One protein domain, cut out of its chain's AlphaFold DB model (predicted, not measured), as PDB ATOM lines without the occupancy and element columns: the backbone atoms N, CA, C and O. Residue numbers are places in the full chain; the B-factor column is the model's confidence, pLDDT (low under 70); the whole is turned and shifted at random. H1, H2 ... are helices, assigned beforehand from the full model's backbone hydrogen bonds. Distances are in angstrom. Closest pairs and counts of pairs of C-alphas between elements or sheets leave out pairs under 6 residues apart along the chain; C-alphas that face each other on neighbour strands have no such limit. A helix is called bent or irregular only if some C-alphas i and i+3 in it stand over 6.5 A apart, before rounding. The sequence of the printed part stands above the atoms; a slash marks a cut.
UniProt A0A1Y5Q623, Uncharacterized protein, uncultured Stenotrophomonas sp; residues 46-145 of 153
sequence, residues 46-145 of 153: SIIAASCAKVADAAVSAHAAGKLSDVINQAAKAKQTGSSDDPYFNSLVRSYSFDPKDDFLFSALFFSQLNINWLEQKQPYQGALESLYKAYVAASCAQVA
ATOM      1  N   SER A  46      -0.452 -38.307 -37.032       67.31
ATOM      2  CA  SER A  46      -0.450 -39.756 -36.807       67.31
ATOM      3  C   SER A  46       0.271 -40.121 -35.508       67.31
ATOM      4  O   SER A  46      -0.205 -40.987 -34.779       67.31
ATOM      5  N   ILE A  47       1.369 -39.428 -35.177       69.19
ATOM      6  CA  ILE A  47       2.087 -39.606 -33.905       69.19
ATOM      7  C   ILE A  47       1.202 -39.191 -32.723       69.19
ATOM      8  O   ILE A  47       1.033 -39.974 -31.793       69.19
ATOM      9  N   ILE A  48       0.587 -38.004 -32.769       73.00
ATOM     10  CA  ILE A  48      -0.310 -37.529 -31.700       73.00
ATOM     11  C   ILE A  48      -1.507 -38.463 -31.525       73.00
ATOM     12  O   ILE A  48      -1.826 -38.836 -30.402       73.00
ATOM     13  N   ALA A  49      -2.149 -38.874 -32.619       78.88
ATOM     14  CA  ALA A  49      -3.288 -39.781 -32.576       78.88
ATOM     15  C   ALA A  49      -2.902 -41.140 -31.972       78.88
ATOM     16  O   ALA A  49      -3.611 -41.641 -31.101       78.88
ATOM     17  N   ALA A  50      -1.757 -41.706 -32.372       76.12
ATOM     18  CA  ALA A  50      -1.248 -42.953 -31.803       76.12
ATOM     19  C   ALA A  50      -0.929 -42.813 -30.306       76.12
ATOM     20  O   ALA A  50      -1.292 -43.678 -29.510       76.12
ATOM     21  N   SER A  51      -0.296 -41.709 -29.908       77.50
ATOM     22  CA  SER A  51      -0.029 -41.387 -28.506       77.50
ATOM     23  C   SER A  51      -1.318 -41.238 -27.693       77.50
ATOM     24  O   SER A  51      -1.437 -41.825 -26.621       77.50
ATOM     25  N   CYS A  52      -2.323 -40.533 -28.213       84.31
ATOM     26  CA  CYS A  52      -3.609 -40.366 -27.542       84.31
ATOM     27  C   CYS A  52      -4.410 -41.665 -27.437       84.31
ATOM     28  O   CYS A  52      -5.052 -41.891 -26.414       84.31
ATOM     29  N   ALA A  53      -4.346 -42.538 -28.446       86.25
ATOM     30  CA  ALA A  53      -4.964 -43.859 -28.383       86.25
ATOM     31  C   ALA A  53      -4.354 -44.704 -27.255       86.25
ATOM     32  O   ALA A  53      -5.081 -45.243 -26.425       86.25
ATOM     33  N   LYS A  54      -3.017 -44.724 -27.150       85.56
ATOM     34  CA  LYS A  54      -2.318 -45.379 -26.037       85.56
ATOM     35  C   LYS A  54      -2.739 -44.796 -24.686       85.56
ATOM     36  O   LYS A  54      -2.920 -45.551 -23.734       85.56
ATOM     37  N   VAL A  55      -2.885 -43.465 -24.587       86.50
ATOM     38  CA  VAL A  55      -3.256 -42.781 -23.321       86.50
ATOM     39  C   VAL A  55      -4.645 -43.183 -22.910       86.50
ATOM     40  O   VAL A  55      -4.851 -43.547 -21.756       86.50
ATOM     41  N   ALA A  56      -5.571 -43.184 -23.858       91.81
ATOM     42  CA  ALA A  56      -6.921 -43.636 -23.619       91.81
ATOM     43  C   ALA A  56      -6.963 -45.096 -23.165       91.81
ATOM     44  O   ALA A  56      -7.622 -45.402 -22.172       91.81
ATOM     45  N   ASP A  57      -6.220 -45.984 -23.827       91.12
ATOM     46  CA  ASP A  57      -6.156 -47.388 -23.435       91.12
ATOM     47  C   ASP A  57      -5.607 -47.574 -22.018       91.12
ATOM     48  O   ASP A  57      -6.226 -48.268 -21.207       91.12
ATOM     49  N   ALA A  58      -4.484 -46.930 -21.688       90.88
ATOM     50  CA  ALA A  58      -3.888 -47.023 -20.360       90.88
ATOM     51  C   ALA A  58      -4.781 -46.400 -19.279       90.88
ATOM     52  O   ALA A  58      -4.972 -47.006 -18.226       90.88
ATOM     53  N   ALA A  59      -5.359 -45.224 -19.538       93.19
ATOM     54  CA  ALA A  59      -6.199 -44.516 -18.579       93.19
ATOM     55  C   ALA A  59      -7.498 -45.276 -18.286       93.19
ATOM     56  O   ALA A  59      -7.861 -45.445 -17.125       93.19
ATOM     57  N   VAL A  60      -8.178 -45.786 -19.318       95.31
ATOM     58  CA  VAL A  60      -9.417 -46.557 -19.137       95.31
ATOM     59  C   VAL A  60      -9.131 -47.905 -18.474       95.31
ATOM     60  O   VAL A  60      -9.876 -48.303 -17.584       95.31
ATOM     61  N   SER A  61      -8.020 -48.569 -18.815       93.56
ATOM     62  CA  SER A  61      -7.617 -49.818 -18.146       93.56
ATOM     63  C   SER A  61      -7.285 -49.598 -16.668       93.56
ATOM     64  O   SER A  61      -7.680 -50.393 -15.814       93.56
ATOM     65  N   ALA A  62      -6.594 -48.500 -16.345       93.69
ATOM     66  CA  ALA A  62      -6.297 -48.119 -14.968       93.69
ATOM     67  C   ALA A  62      -7.559 -47.725 -14.193       93.69
ATOM     68  O   ALA A  62      -7.690 -48.090 -13.026       93.69
ATOM     69  N   HIS A  63      -8.505 -47.037 -14.837       95.75
ATOM     70  CA  HIS A  63      -9.808 -46.716 -14.253       95.75
ATOM     71  C   HIS A  63     -10.619 -47.970 -13.938       95.75
ATOM     72  O   HIS A  63     -11.054 -48.143 -12.804       95.75
ATOM     73  N   ALA A  64     -10.734 -48.890 -14.899       94.62
ATOM     74  CA  ALA A  64     -11.434 -50.161 -14.722       94.62
ATOM     75  C   ALA A  64     -10.851 -51.001 -13.569       94.62
ATOM     76  O   ALA A  64     -11.576 -51.735 -12.903       94.62
ATOM     77  N   ALA A  65      -9.547 -50.870 -13.306       94.62
ATOM     78  CA  ALA A  65      -8.861 -51.523 -12.193       94.62
ATOM     79  C   ALA A  65      -8.906 -50.739 -10.864       94.62
ATOM     80  O   ALA A  65      -8.354 -51.219  -9.874       94.62
ATOM     81  N   GLY A  66      -9.495 -49.537 -10.827       94.75
ATOM     82  CA  GLY A  66      -9.507 -48.660  -9.650       94.75
ATOM     83  C   GLY A  66      -8.145 -48.043  -9.304       94.75
ATOM     84  O   GLY A  66      -7.926 -47.649  -8.164       94.75
ATOM     85  N   LYS A  67      -7.216 -47.978 -10.268       95.31
ATOM     86  CA  LYS A  67      -5.803 -47.590 -10.083       95.31
ATOM     87  C   LYS A  67      -5.394 -46.320 -10.831       95.31
ATOM     88  O   LYS A  67      -4.206 -46.012 -10.898       95.31
ATOM     89  N   LEU A  68      -6.333 -45.583 -11.429       92.81
ATOM     90  CA  LEU A  68      -6.000 -44.428 -12.278       92.81
ATOM     91  C   LEU A  68      -5.207 -43.345 -11.527       92.81
ATOM     92  O   LEU A  68      -4.169 -42.902 -12.018       92.81
ATOM     93  N   SER A  69      -5.632 -42.989 -10.312       91.00
ATOM     94  CA  SER A  69      -4.909 -42.033  -9.463       91.00
ATOM     95  C   SER A  69      -3.482 -42.496  -9.146       91.00
ATOM     96  O   SER A  69      -2.544 -41.702  -9.222       91.00
ATOM     97  N   ASP A  70      -3.295 -43.786  -8.846       92.81
ATOM     98  CA  ASP A  70      -1.976 -44.359  -8.555       92.81
ATOM     99  C   ASP A  70      -1.069 -44.307  -9.785       92.81
ATOM    100  O   ASP A  70       0.086 -43.901  -9.687       92.81
ATOM    101  N   VAL A  71      -1.602 -44.639 -10.964       90.62
ATOM    102  CA  VAL A  71      -0.878 -44.550 -12.240       90.62
ATOM    103  C   VAL A  71      -0.418 -43.121 -12.524       90.62
ATOM    104  O   VAL A  71       0.720 -42.929 -12.949       90.62
ATOM    105  N   ILE A  72      -1.250 -42.113 -12.250       88.50
ATOM    106  CA  ILE A  72      -0.881 -40.698 -12.422       88.50
ATOM    107  C   ILE A  72       0.229 -40.300 -11.442       88.50
ATOM    108  O   ILE A  72       1.200 -39.651 -11.841       88.50
ATOM    109  N   ASN A  73       0.139 -40.730 -10.182       89.94
ATOM    110  CA  ASN A  73       1.176 -40.477  -9.181       89.94
ATOM    111  C   ASN A  73       2.508 -41.142  -9.557       89.94
ATOM    112  O   ASN A  73       3.568 -40.524  -9.445       89.94
ATOM    113  N   GLN A  74       2.465 -42.379 -10.053       90.31
ATOM    114  CA  GLN A  74       3.653 -43.099 -10.515       90.31
ATOM    115  C   GLN A  74       4.238 -42.488 -11.789       90.31
ATOM    116  O   GLN A  74       5.459 -42.406 -11.903       90.31
ATOM    117  N   ALA A  75       3.407 -41.972 -12.699       84.94
ATOM    118  CA  ALA A  75       3.867 -41.198 -13.850       84.94
ATOM    119  C   ALA A  75       4.597 -39.918 -13.411       84.94
ATOM    120  O   ALA A  75       5.684 -39.629 -13.909       84.94
ATOM    121  N   ALA A  76       4.051 -39.184 -12.432       84.94
ATOM    122  CA  ALA A  76       4.690 -37.990 -11.875       84.94
ATOM    123  C   ALA A  76       6.036 -38.322 -11.207       84.94
ATOM    124  O   ALA A  76       7.034 -37.643 -11.459       84.94
ATOM    125  N   LYS A  77       6.082 -39.396 -10.403       87.31
ATOM    126  CA  LYS A  77       7.316 -39.906  -9.786       87.31
ATOM    127  C   LYS A  77       8.338 -40.278 -10.859       87.31
ATOM    128  O   LYS A  77       9.452 -39.770 -10.820       87.31
ATOM    129  N   ALA A  78       7.950 -41.082 -11.850       85.81
ATOM    130  CA  ALA A  78       8.829 -41.525 -12.931       85.81
ATOM    131  C   ALA A  78       9.370 -40.361 -13.773       85.81
ATOM    132  O   ALA A  78      10.532 -40.398 -14.172       85.81
ATOM    133  N   LYS A  79       8.579 -39.303 -13.993       79.81
ATOM    134  CA  LYS A  79       9.047 -38.070 -14.641       79.81
ATOM    135  C   LYS A  79      10.148 -37.374 -13.830       79.81
ATOM    136  O   LYS A  79      11.104 -36.870 -14.410       79.81
ATOM    137  N   GLN A  80      10.033 -37.352 -12.501       82.62
ATOM    138  CA  GLN A  80      11.000 -36.694 -11.614       82.62
ATOM    139  C   GLN A  80      12.266 -37.529 -11.373       82.62
ATOM    140  O   GLN A  80      13.367 -36.986 -11.341       82.62
ATOM    141  N   THR A  81      12.120 -38.840 -11.182       85.31
ATOM    142  CA  THR A  81      13.205 -39.739 -10.749       85.31
ATOM    143  C   THR A  81      13.759 -40.608 -11.880       85.31
ATOM    144  O   THR A  81      14.757 -41.302 -11.698       85.31
ATOM    145  N   GLY A  82      13.103 -40.617 -13.040       81.12
ATOM    146  CA  GLY A  82      13.433 -41.461 -14.185       81.12
ATOM    147  C   GLY A  82      12.933 -42.907 -14.091       81.12
ATOM    148  O   GLY A  82      13.175 -43.668 -15.026       81.12
ATOM    149  N   SER A  83      12.264 -43.313 -13.003       83.44
ATOM    150  CA  SER A  83      11.756 -44.684 -12.828       83.44
ATOM    151  C   SER A  83      10.589 -44.790 -11.835       83.44
ATOM    152  O   SER A  83      10.394 -43.927 -10.981       83.44
ATOM    153  N   SER A  84       9.820 -45.876 -11.933       86.88
ATOM    154  CA  SER A  84       8.799 -46.274 -10.957       86.88
ATOM    155  C   SER A  84       9.041 -47.720 -10.521       86.88
ATOM    156  O   SER A  84       9.456 -48.561 -11.318       86.88
ATOM    157  N   ASP A  85       8.790 -48.003  -9.249       89.88
ATOM    158  CA  ASP A  85       8.821 -49.323  -8.617       89.88
ATOM    159  C   ASP A  85       7.457 -50.033  -8.650       89.88
ATOM    160  O   ASP A  85       7.376 -51.211  -8.307       89.88
ATOM    161  N   ASP A  86       6.393 -49.360  -9.105       92.25
ATOM    162  CA  ASP A  86       5.046 -49.926  -9.137       92.25
ATOM    163  C   ASP A  86       4.887 -50.946 -10.287       92.25
ATOM    164  O   ASP A  86       5.031 -50.598 -11.468       92.25
ATOM    165  N   PRO A  87       4.583 -52.226  -9.992       92.00
ATOM    166  CA  PRO A  87       4.482 -53.259 -11.019       92.00
ATOM    167  C   PRO A  87       3.346 -53.031 -12.020       92.00
ATOM    168  O   PRO A  87       3.468 -53.436 -13.179       92.00
ATOM    169  N   TYR A  88       2.245 -52.403 -11.594       92.00
ATOM    170  CA  TYR A  88       1.074 -52.182 -12.437       92.00
ATOM    171  C   TYR A  88       1.328 -51.057 -13.444       92.00
ATOM    172  O   TYR A  88       1.168 -51.265 -14.646       92.00
ATOM    173  N   PHE A  89       1.831 -49.916 -12.977       90.00
ATOM    174  CA  PHE A  89       2.308 -48.816 -13.806       90.00
ATOM    175  C   PHE A  89       3.348 -49.301 -14.820       90.00
ATOM    176  O   PHE A  89       3.187 -49.089 -16.020       90.00
ATOM    177  N   ASN A  90       4.365 -50.042 -14.368       88.56
ATOM    178  CA  ASN A  90       5.387 -50.593 -15.257       88.56
ATOM    179  C   ASN A  90       4.808 -51.584 -16.280       88.56
ATOM    180  O   ASN A  90       5.300 -51.672 -17.407       88.56
ATOM    181  N   SER A  91       3.754 -52.324 -15.920       90.31
ATOM    182  CA  SER A  91       3.030 -53.164 -16.873       90.31
ATOM    183  C   SER A  91       2.326 -52.331 -17.938       90.31
ATOM    184  O   SER A  91       2.484 -52.640 -19.113       90.31
ATOM    185  N   LEU A  92       1.611 -51.263 -17.568       85.50
ATOM    186  CA  LEU A  92       0.969 -50.361 -18.533       85.50
ATOM    187  C   LEU A  92       1.999 -49.710 -19.462       85.50
ATOM    188  O   LEU A  92       1.792 -49.659 -20.675       85.50
ATOM    189  N   VAL A  93       3.136 -49.280 -18.907       83.75
ATOM    190  CA  VAL A  93       4.233 -48.693 -19.683       83.75
ATOM    191  C   VAL A  93       4.729 -49.654 -20.756       83.75
ATOM    192  O   VAL A  93       4.862 -49.261 -21.914       83.75
ATOM    193  N   ARG A  94       4.933 -50.928 -20.402       83.00
ATOM    194  CA  ARG A  94       5.324 -51.971 -21.360       83.00
ATOM    195  C   ARG A  94       4.214 -52.285 -22.363       83.00
ATOM    196  O   ARG A  94       4.476 -52.279 -23.562       83.00
ATOM    197  N   SER A  95       2.992 -52.534 -21.892       80.19
ATOM    198  CA  SER A  95       1.853 -52.959 -22.719       80.19
ATOM    199  C   SER A  95       1.483 -51.942 -23.796       80.19
ATOM    200  O   SER A  95       1.127 -52.338 -24.902       80.19
ATOM    201  N   TYR A  96       1.608 -50.647 -23.501       80.06
ATOM    202  CA  TYR A  96       1.234 -49.579 -24.432       80.06
ATOM    203  C   TYR A  96       2.435 -48.803 -24.986       80.06
ATOM    204  O   TYR A  96       2.259 -47.887 -25.790       80.06
ATOM    205  N   SER A  97       3.663 -49.188 -24.615       73.50
ATOM    206  CA  SER A  97       4.899 -48.495 -25.004       73.50
ATOM    207  C   SER A  97       4.819 -46.991 -24.709       73.50
ATOM    208  O   SER A  97       4.936 -46.167 -25.623       73.50
ATOM    209  N   PHE A  98       4.535 -46.657 -23.446       70.38
ATOM    210  CA  PHE A  98       4.544 -45.282 -22.941       70.38
ATOM    211  C   PHE A  98       5.958 -44.787 -22.705       70.38
ATOM    212  O   PHE A  98       6.772 -45.510 -22.136       70.38
ATOM    213  N   ASP A  99       6.205 -43.521 -23.030       71.94
ATOM    214  CA  ASP A  99       7.356 -42.806 -22.493       71.94
ATOM    215  C   ASP A  99       6.908 -41.909 -21.324       71.94
ATOM    216  O   ASP A  99       6.275 -40.876 -21.547       71.94
ATOM    217  N   PRO A 100       7.205 -42.272 -20.063       64.44
ATOM    218  CA  PRO A 100       6.838 -41.455 -18.908       64.44
ATOM    219  C   PRO A 100       7.636 -40.144 -18.802       64.44
ATOM    220  O   PRO A 100       7.322 -39.319 -17.945       64.44
ATOM    221  N   LYS A 101       8.657 -39.937 -19.646       65.25
ATOM    222  CA  LYS A 101       9.419 -38.683 -19.727       65.25
ATOM    223  C   LYS A 101       8.796 -37.662 -20.683       65.25
ATOM    224  O   LYS A 101       9.276 -36.533 -20.733       65.25
ATOM    225  N   ASP A 102       7.756 -38.034 -21.430       68.19
ATOM    226  CA  ASP A 102       7.066 -37.125 -22.342       68.19
ATOM    227  C   ASP A 102       6.013 -36.283 -21.597       68.19
ATOM    228  O   ASP A 102       4.991 -36.779 -21.108       68.19
ATOM    229  N   ASP A 103       6.258 -34.974 -21.535       61.81
ATOM    230  CA  ASP A 103       5.395 -33.978 -20.894       61.81
ATOM    231  C   ASP A 103       3.978 -33.944 -21.475       61.81
ATOM    232  O   ASP A 103       3.010 -33.680 -20.746       61.81
ATOM    233  N   PHE A 104       3.844 -34.246 -22.767       65.44
ATOM    234  CA  PHE A 104       2.549 -34.344 -23.420       65.44
ATOM    235  C   PHE A 104       1.748 -35.538 -22.885       65.44
ATOM    236  O   PHE A 104       0.579 -35.378 -22.533       65.44
ATOM    237  N   LEU A 105       2.377 -36.711 -22.748       66.94
ATOM    238  CA  LEU A 105       1.714 -37.927 -22.261       66.94
ATOM    239  C   LEU A 105       1.314 -37.807 -20.787       66.94
ATOM    240  O   LEU A 105       0.219 -38.231 -20.415       66.94
ATOM    241  N   PHE A 106       2.151 -37.173 -19.960       66.88
ATOM    242  CA  PHE A 106       1.806 -36.869 -18.569       66.88
ATOM    243  C   PHE A 106       0.578 -35.948 -18.472       66.88
ATOM    244  O   PHE A 106      -0.368 -36.239 -17.736       66.88
ATOM    245  N   SER A 107       0.560 -34.869 -19.260       65.75
ATOM    246  CA  SER A 107      -0.577 -33.944 -19.311       65.75
ATOM    247  C   SER A 107      -1.845 -34.660 -19.785       65.75
ATOM    248  O   SER A 107      -2.901 -34.529 -19.170       65.75
ATOM    249  N   ALA A 108      -1.738 -35.479 -20.833       71.19
ATOM    250  CA  ALA A 108      -2.852 -36.244 -21.376       71.19
ATOM    251  C   ALA A 108      -3.421 -37.265 -20.371       71.19
ATOM    252  O   ALA A 108      -4.642 -37.389 -20.261       71.19
ATOM    253  N   LEU A 109      -2.579 -37.954 -19.590       77.56
ATOM    254  CA  LEU A 109      -3.023 -38.860 -18.519       77.56
ATOM    255  C   LEU A 109      -3.777 -38.114 -17.411       77.56
ATOM    256  O   LEU A 109      -4.845 -38.557 -16.991       77.56
ATOM    257  N   PHE A 110      -3.279 -36.951 -16.981       79.12
ATOM    258  CA  PHE A 110      -3.982 -36.120 -16.000       79.12
ATOM    259  C   PHE A 110      -5.341 -35.634 -16.526       79.12
ATOM    260  O   PHE A 110      -6.363 -35.767 -15.850       79.12
ATOM    261  N   PHE A 111      -5.393 -35.143 -17.769       80.25
ATOM    262  CA  PHE A 111      -6.656 -34.772 -18.413       80.25
ATOM    263  C   PHE A 111      -7.603 -35.968 -18.562       80.25
ATOM    264  O   PHE A 111      -8.820 -35.797 -18.479       80.25
ATOM    265  N   SER A 112      -7.085 -37.185 -18.740       86.50
ATOM    266  CA  SER A 112      -7.904 -38.398 -18.826       86.50
ATOM    267  C   SER A 112      -8.677 -38.659 -17.533       86.50
ATOM    268  O   SER A 112      -9.852 -38.999 -17.611       86.50
ATOM    269  N   GLN A 113      -8.091 -38.407 -16.356       88.19
ATOM    270  CA  GLN A 113      -8.805 -38.504 -15.072       88.19
ATOM    271  C   GLN A 113     -10.003 -37.555 -15.004       88.19
ATOM    272  O   GLN A 113     -11.084 -37.962 -14.586       88.19
ATOM    273  N   LEU A 114      -9.837 -36.300 -15.433       87.00
ATOM    274  CA  LEU A 114     -10.932 -35.324 -15.449       87.00
ATOM    275  C   LEU A 114     -12.047 -35.751 -16.411       87.00
ATOM    276  O   LEU A 114     -13.224 -35.693 -16.059       87.00
ATOM    277  N   ASN A 115     -11.673 -36.217 -17.605       88.06
ATOM    278  CA  ASN A 115     -12.618 -36.690 -18.614       88.06
ATOM    279  C   ASN A 115     -13.378 -37.938 -18.152       88.06
ATOM    280  O   ASN A 115     -14.593 -38.003 -18.313       88.06
ATOM    281  N   ILE A 116     -12.686 -38.900 -17.542       91.12
ATOM    282  CA  ILE A 116     -13.297 -40.115 -17.000       91.12
ATOM    283  C   ILE A 116     -14.237 -39.766 -15.844       91.12
ATOM    284  O   ILE A 116     -15.375 -40.215 -15.850       91.12
ATOM    285  N   ASN A 117     -13.832 -38.897 -14.914       90.38
ATOM    286  CA  ASN A 117     -14.707 -38.449 -13.825       90.38
ATOM    287  C   ASN A 117     -15.979 -37.766 -14.346       90.38
ATOM    288  O   ASN A 117     -17.055 -37.947 -13.781       90.38
ATOM    289  N   TRP A 118     -15.868 -36.977 -15.416       88.81
ATOM    290  CA  TRP A 118     -17.029 -36.367 -16.060       88.81
ATOM    291  C   TRP A 118     -17.923 -37.413 -16.742       88.81
ATOM    292  O   TRP A 118     -19.144 -37.349 -16.595       88.81
ATOM    293  N   LEU A 119     -17.336 -38.398 -17.436       89.69
ATOM    294  CA  LEU A 119     -18.081 -39.506 -18.039       89.69
ATOM    295  C   LEU A 119     -18.827 -40.321 -16.982       89.69
ATOM    296  O   LEU A 119     -20.013 -40.564 -17.167       89.69
ATOM    297  N   GLU A 120     -18.199 -40.639 -15.847       90.94
ATOM    298  CA  GLU A 120     -18.837 -41.359 -14.733       90.94
ATOM    299  C   GLU A 120     -20.110 -40.663 -14.224       90.94
ATOM    300  O   GLU A 120     -21.081 -41.327 -13.870       90.94
ATOM    301  N   GLN A 121     -20.145 -39.324 -14.222       89.94
ATOM    302  CA  GLN A 121     -21.334 -38.559 -13.819       89.94
ATOM    303  C   GLN A 121     -22.483 -38.656 -14.830       89.94
ATOM    304  O   GLN A 121     -23.635 -38.397 -14.479       89.94
ATOM    305  N   LYS A 122     -22.179 -38.955 -16.097       90.19
ATOM    306  CA  LYS A 122     -23.167 -39.071 -17.177       90.19
ATOM    307  C   LYS A 122     -23.605 -40.510 -17.388       90.19
ATOM    308  O   LYS A 122     -24.786 -40.764 -17.592       90.19
ATOM    309  N   GLN A 123     -22.648 -41.424 -17.356       89.56
ATOM    310  CA  GLN A 123     -22.821 -42.830 -17.639       89.56
ATOM    311  C   GLN A 123     -21.678 -43.595 -16.961       89.56
ATOM    312  O   GLN A 123     -20.591 -43.617 -17.526       89.56
ATOM    313  N   PRO A 124     -21.904 -44.233 -15.797       91.81
ATOM    314  CA  PRO A 124     -20.862 -44.962 -15.077       91.81
ATOM    315  C   PRO A 124     -20.201 -46.056 -15.915       91.81
ATOM    316  O   PRO A 124     -20.867 -46.699 -16.740       91.81
ATOM    317  N   TYR A 125     -18.910 -46.299 -15.673       91.38
ATOM    318  CA  TYR A 125     -18.144 -47.256 -16.464       91.38
ATOM    319  C   TYR A 125     -18.703 -48.667 -16.303       91.38
ATOM    320  O   TYR A 125     -18.953 -49.168 -15.207       91.38
ATOM    321  N   GLN A 126     -18.853 -49.328 -17.445       91.00
ATOM    322  CA  GLN A 126     -19.169 -50.741 -17.570       91.00
ATOM    323  C   GLN A 126     -18.345 -51.277 -18.739       91.00
ATOM    324  O   GLN A 126     -18.123 -50.550 -19.707       91.00
ATOM    325  N   GLY A 127     -17.928 -52.545 -18.698       89.56
ATOM    326  CA  GLY A 127     -17.057 -53.116 -19.738       89.56
ATOM    327  C   GLY A 127     -17.604 -52.961 -21.167       89.56
ATOM    328  O   GLY A 127     -16.843 -52.721 -22.098       89.56
ATOM    329  N   ALA A 128     -18.931 -52.984 -21.345       91.81
ATOM    330  CA  ALA A 128     -19.581 -52.753 -22.641       91.81
ATOM    331  C   ALA A 128     -19.368 -51.334 -23.217       91.81
ATOM    332  O   ALA A 128     -19.541 -51.123 -24.414       91.81
ATOM    333  N   LEU A 129     -18.992 -50.365 -22.380       90.44
ATOM    334  CA  LEU A 129     -18.762 -48.964 -22.743       90.44
ATOM    335  C   LEU A 129     -17.278 -48.617 -22.873       90.44
ATOM    336  O   LEU A 129     -16.939 -47.459 -23.119       90.44
ATOM    337  N   GLU A 130     -16.384 -49.599 -22.740       90.81
ATOM    338  CA  GLU A 130     -14.940 -49.372 -22.773       90.81
ATOM    339  C   GLU A 130     -14.496 -48.640 -24.045       90.81
ATOM    340  O   GLU A 130     -13.749 -47.667 -23.969       90.81
ATOM    341  N   SER A 131     -15.002 -49.046 -25.213       90.06
ATOM    342  CA  SER A 131     -14.676 -48.388 -26.482       90.06
ATOM    343  C   SER A 131     -15.139 -46.929 -26.530       90.06
ATOM    344  O   SER A 131     -14.438 -46.092 -27.092       90.06
ATOM    345  N   LEU A 132     -16.283 -46.605 -25.917       90.56
ATOM    346  CA  LEU A 132     -16.799 -45.236 -25.846       90.56
ATOM    347  C   LEU A 132     -15.922 -44.370 -24.938       90.56
ATOM    348  O   LEU A 132     -15.536 -43.268 -25.322       90.56
ATOM    349  N   TYR A 133     -15.554 -44.899 -23.772       91.69
ATOM    350  CA  TYR A 133     -14.628 -44.242 -22.853       91.69
ATOM    351  C   TYR A 133     -13.278 -43.976 -23.525       91.69
ATOM    352  O   TYR A 133     -12.777 -42.853 -23.485       91.69
ATOM    353  N   LYS A 134     -12.715 -44.981 -24.204       91.69
ATOM    354  CA  LYS A 134     -11.444 -44.852 -24.926       91.69
ATOM    355  C   LYS A 134     -11.526 -43.815 -26.041       91.69
ATOM    356  O   LYS A 134     -10.657 -42.953 -26.134       91.69
ATOM    357  N   ALA A 135     -12.580 -43.852 -26.854       85.50
ATOM    358  CA  ALA A 135     -12.775 -42.890 -27.934       85.50
ATOM    359  C   ALA A 135     -12.868 -41.452 -27.405       85.50
ATOM    360  O   ALA A 135     -12.210 -40.557 -27.936       85.50
ATOM    361  N   TYR A 136     -13.628 -41.239 -26.328       87.62
ATOM    362  CA  TYR A 136     -13.771 -39.922 -25.716       87.62
ATOM    363  C   TYR A 136     -12.443 -39.419 -25.137       87.62
ATOM    364  O   TYR A 136     -12.017 -38.309 -25.443       87.62
ATOM    365  N   VAL A 137     -11.739 -40.248 -24.360       89.94
ATOM    366  CA  VAL A 137     -10.445 -39.877 -23.768       89.94
ATOM    367  C   VAL A 137      -9.397 -39.587 -24.849       89.94
ATOM    368  O   VAL A 137      -8.676 -38.593 -24.748       89.94
ATOM    369  N   ALA A 138      -9.339 -40.391 -25.914       87.12
ATOM    370  CA  ALA A 138      -8.420 -40.168 -27.030       87.12
ATOM    371  C   ALA A 138      -8.724 -38.849 -27.763       87.12
ATOM    372  O   ALA A 138      -7.807 -38.081 -28.064       87.12
ATOM    373  N   ALA A 139     -10.006 -38.554 -28.004       82.38
ATOM    374  CA  ALA A 139     -10.435 -37.307 -28.631       82.38
ATOM    375  C   ALA A 139     -10.121 -36.081 -27.755       82.38
ATOM    376  O   ALA A 139      -9.654 -35.063 -28.268       82.38
ATOM    377  N   SER A 140     -10.320 -36.173 -26.438       82.50
ATOM    378  CA  SER A 140      -9.963 -35.110 -25.492       82.50
ATOM    379  C   SER A 140      -8.449 -34.900 -25.390       82.50
ATOM    380  O   SER A 140      -7.991 -33.762 -25.314       82.50
ATOM    381  N   CYS A 141      -7.652 -35.970 -25.452       80.50
ATOM    382  CA  CYS A 141      -6.190 -35.885 -25.501       80.50
ATOM    383  C   CYS A 141      -5.699 -35.098 -26.727       80.50
ATOM    384  O   CYS A 141      -4.832 -34.229 -26.604       80.50
ATOM    385  N   ALA A 142      -6.281 -35.345 -27.904       71.06
ATOM    386  CA  ALA A 142      -5.877 -34.668 -29.134       71.06
ATOM    387  C   ALA A 142      -6.141 -33.149 -29.093       71.06
ATOM    388  O   ALA A 142      -5.410 -32.392 -29.724       71.06
ATOM    389  N   GLN A 143      -7.135 -32.693 -28.320       68.56
ATOM    390  CA  GLN A 143      -7.460 -31.267 -28.163       68.56
ATOM    391  C   GLN A 143      -6.424 -30.498 -27.331       68.56
ATOM    392  O   GLN A 143      -6.244 -29.298 -27.531       68.56
ATOM    393  N   VAL A 144      -5.732 -31.172 -26.408       65.00
ATOM    394  CA  VAL A 144      -4.688 -30.562 -25.562       65.00
ATOM    395  C   VAL A 144      -3.277 -30.773 -26.118       65.00
ATOM    396  O   VAL A 144      -2.309 -30.232 -25.578       65.00
ATOM    397  N   ALA A 145      -3.147 -31.527 -27.211       62.00
ATOM    398  CA  ALA A 145      -1.887 -31.749 -27.900       62.00
ATOM    399  C   ALA A 145      -1.416 -30.469 -28.597       62.00
ATOM    400  O   ALA A 145      -1.932 -30.073 -29.641       62.00
TER     401      ALA A 145
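What this domain is: This is residues 46 to 145 of the 153 residues of an uncharacterized protein of uncultured Stenotrophomonas sp (UniProt A0A1Y5Q623). The longest helix, H4, and H2 run opposite ways, offset endwise, as a floor; H1 crosses H4, with H3 on one side of H1 and H5 on the other. The 100 printed residues include five named helices, H1 to H5 in order: all helix, compact, radius of gyration of the C-alphas 12.5 A, spans 37 by 29 by 20 A.

Where its parts are: H4, residues 103 to 122, is 29.2 A long. H1, residues 46 to 64, 26.8 A, begins at C-alpha 46 (-0.450, -39.756, -36.807). H5, residues 127 to 144, 26.4 A, ends at C-alpha 144 (-4.688, -30.562, -25.562); it is irregular, C-alphas 128 and 131 being 7.6 A apart. H2 is residues 68 to 81, H3 87 to 96.

How they stand to each other: The hub, H1, touches H5, closest C-alphas Cys 52 and Ala 138, 4.8 A, at a steep tilt of 44 degrees. H1 and H2 touch only at the corner, closest C-alphas Ala 62 and Leu 68, 4.6 A. H3 and H5 are apart. Every O i to N i+4 pair is within hydrogen-bond range in H1, H2 and H3, 15 of 16 in H4, 11 of 14 in H5.

The domain as a whole: The printed part has no cut; no link is long. Residues 46 to 47, 100 to 107 and 143 to 145 have pLDDT under 70.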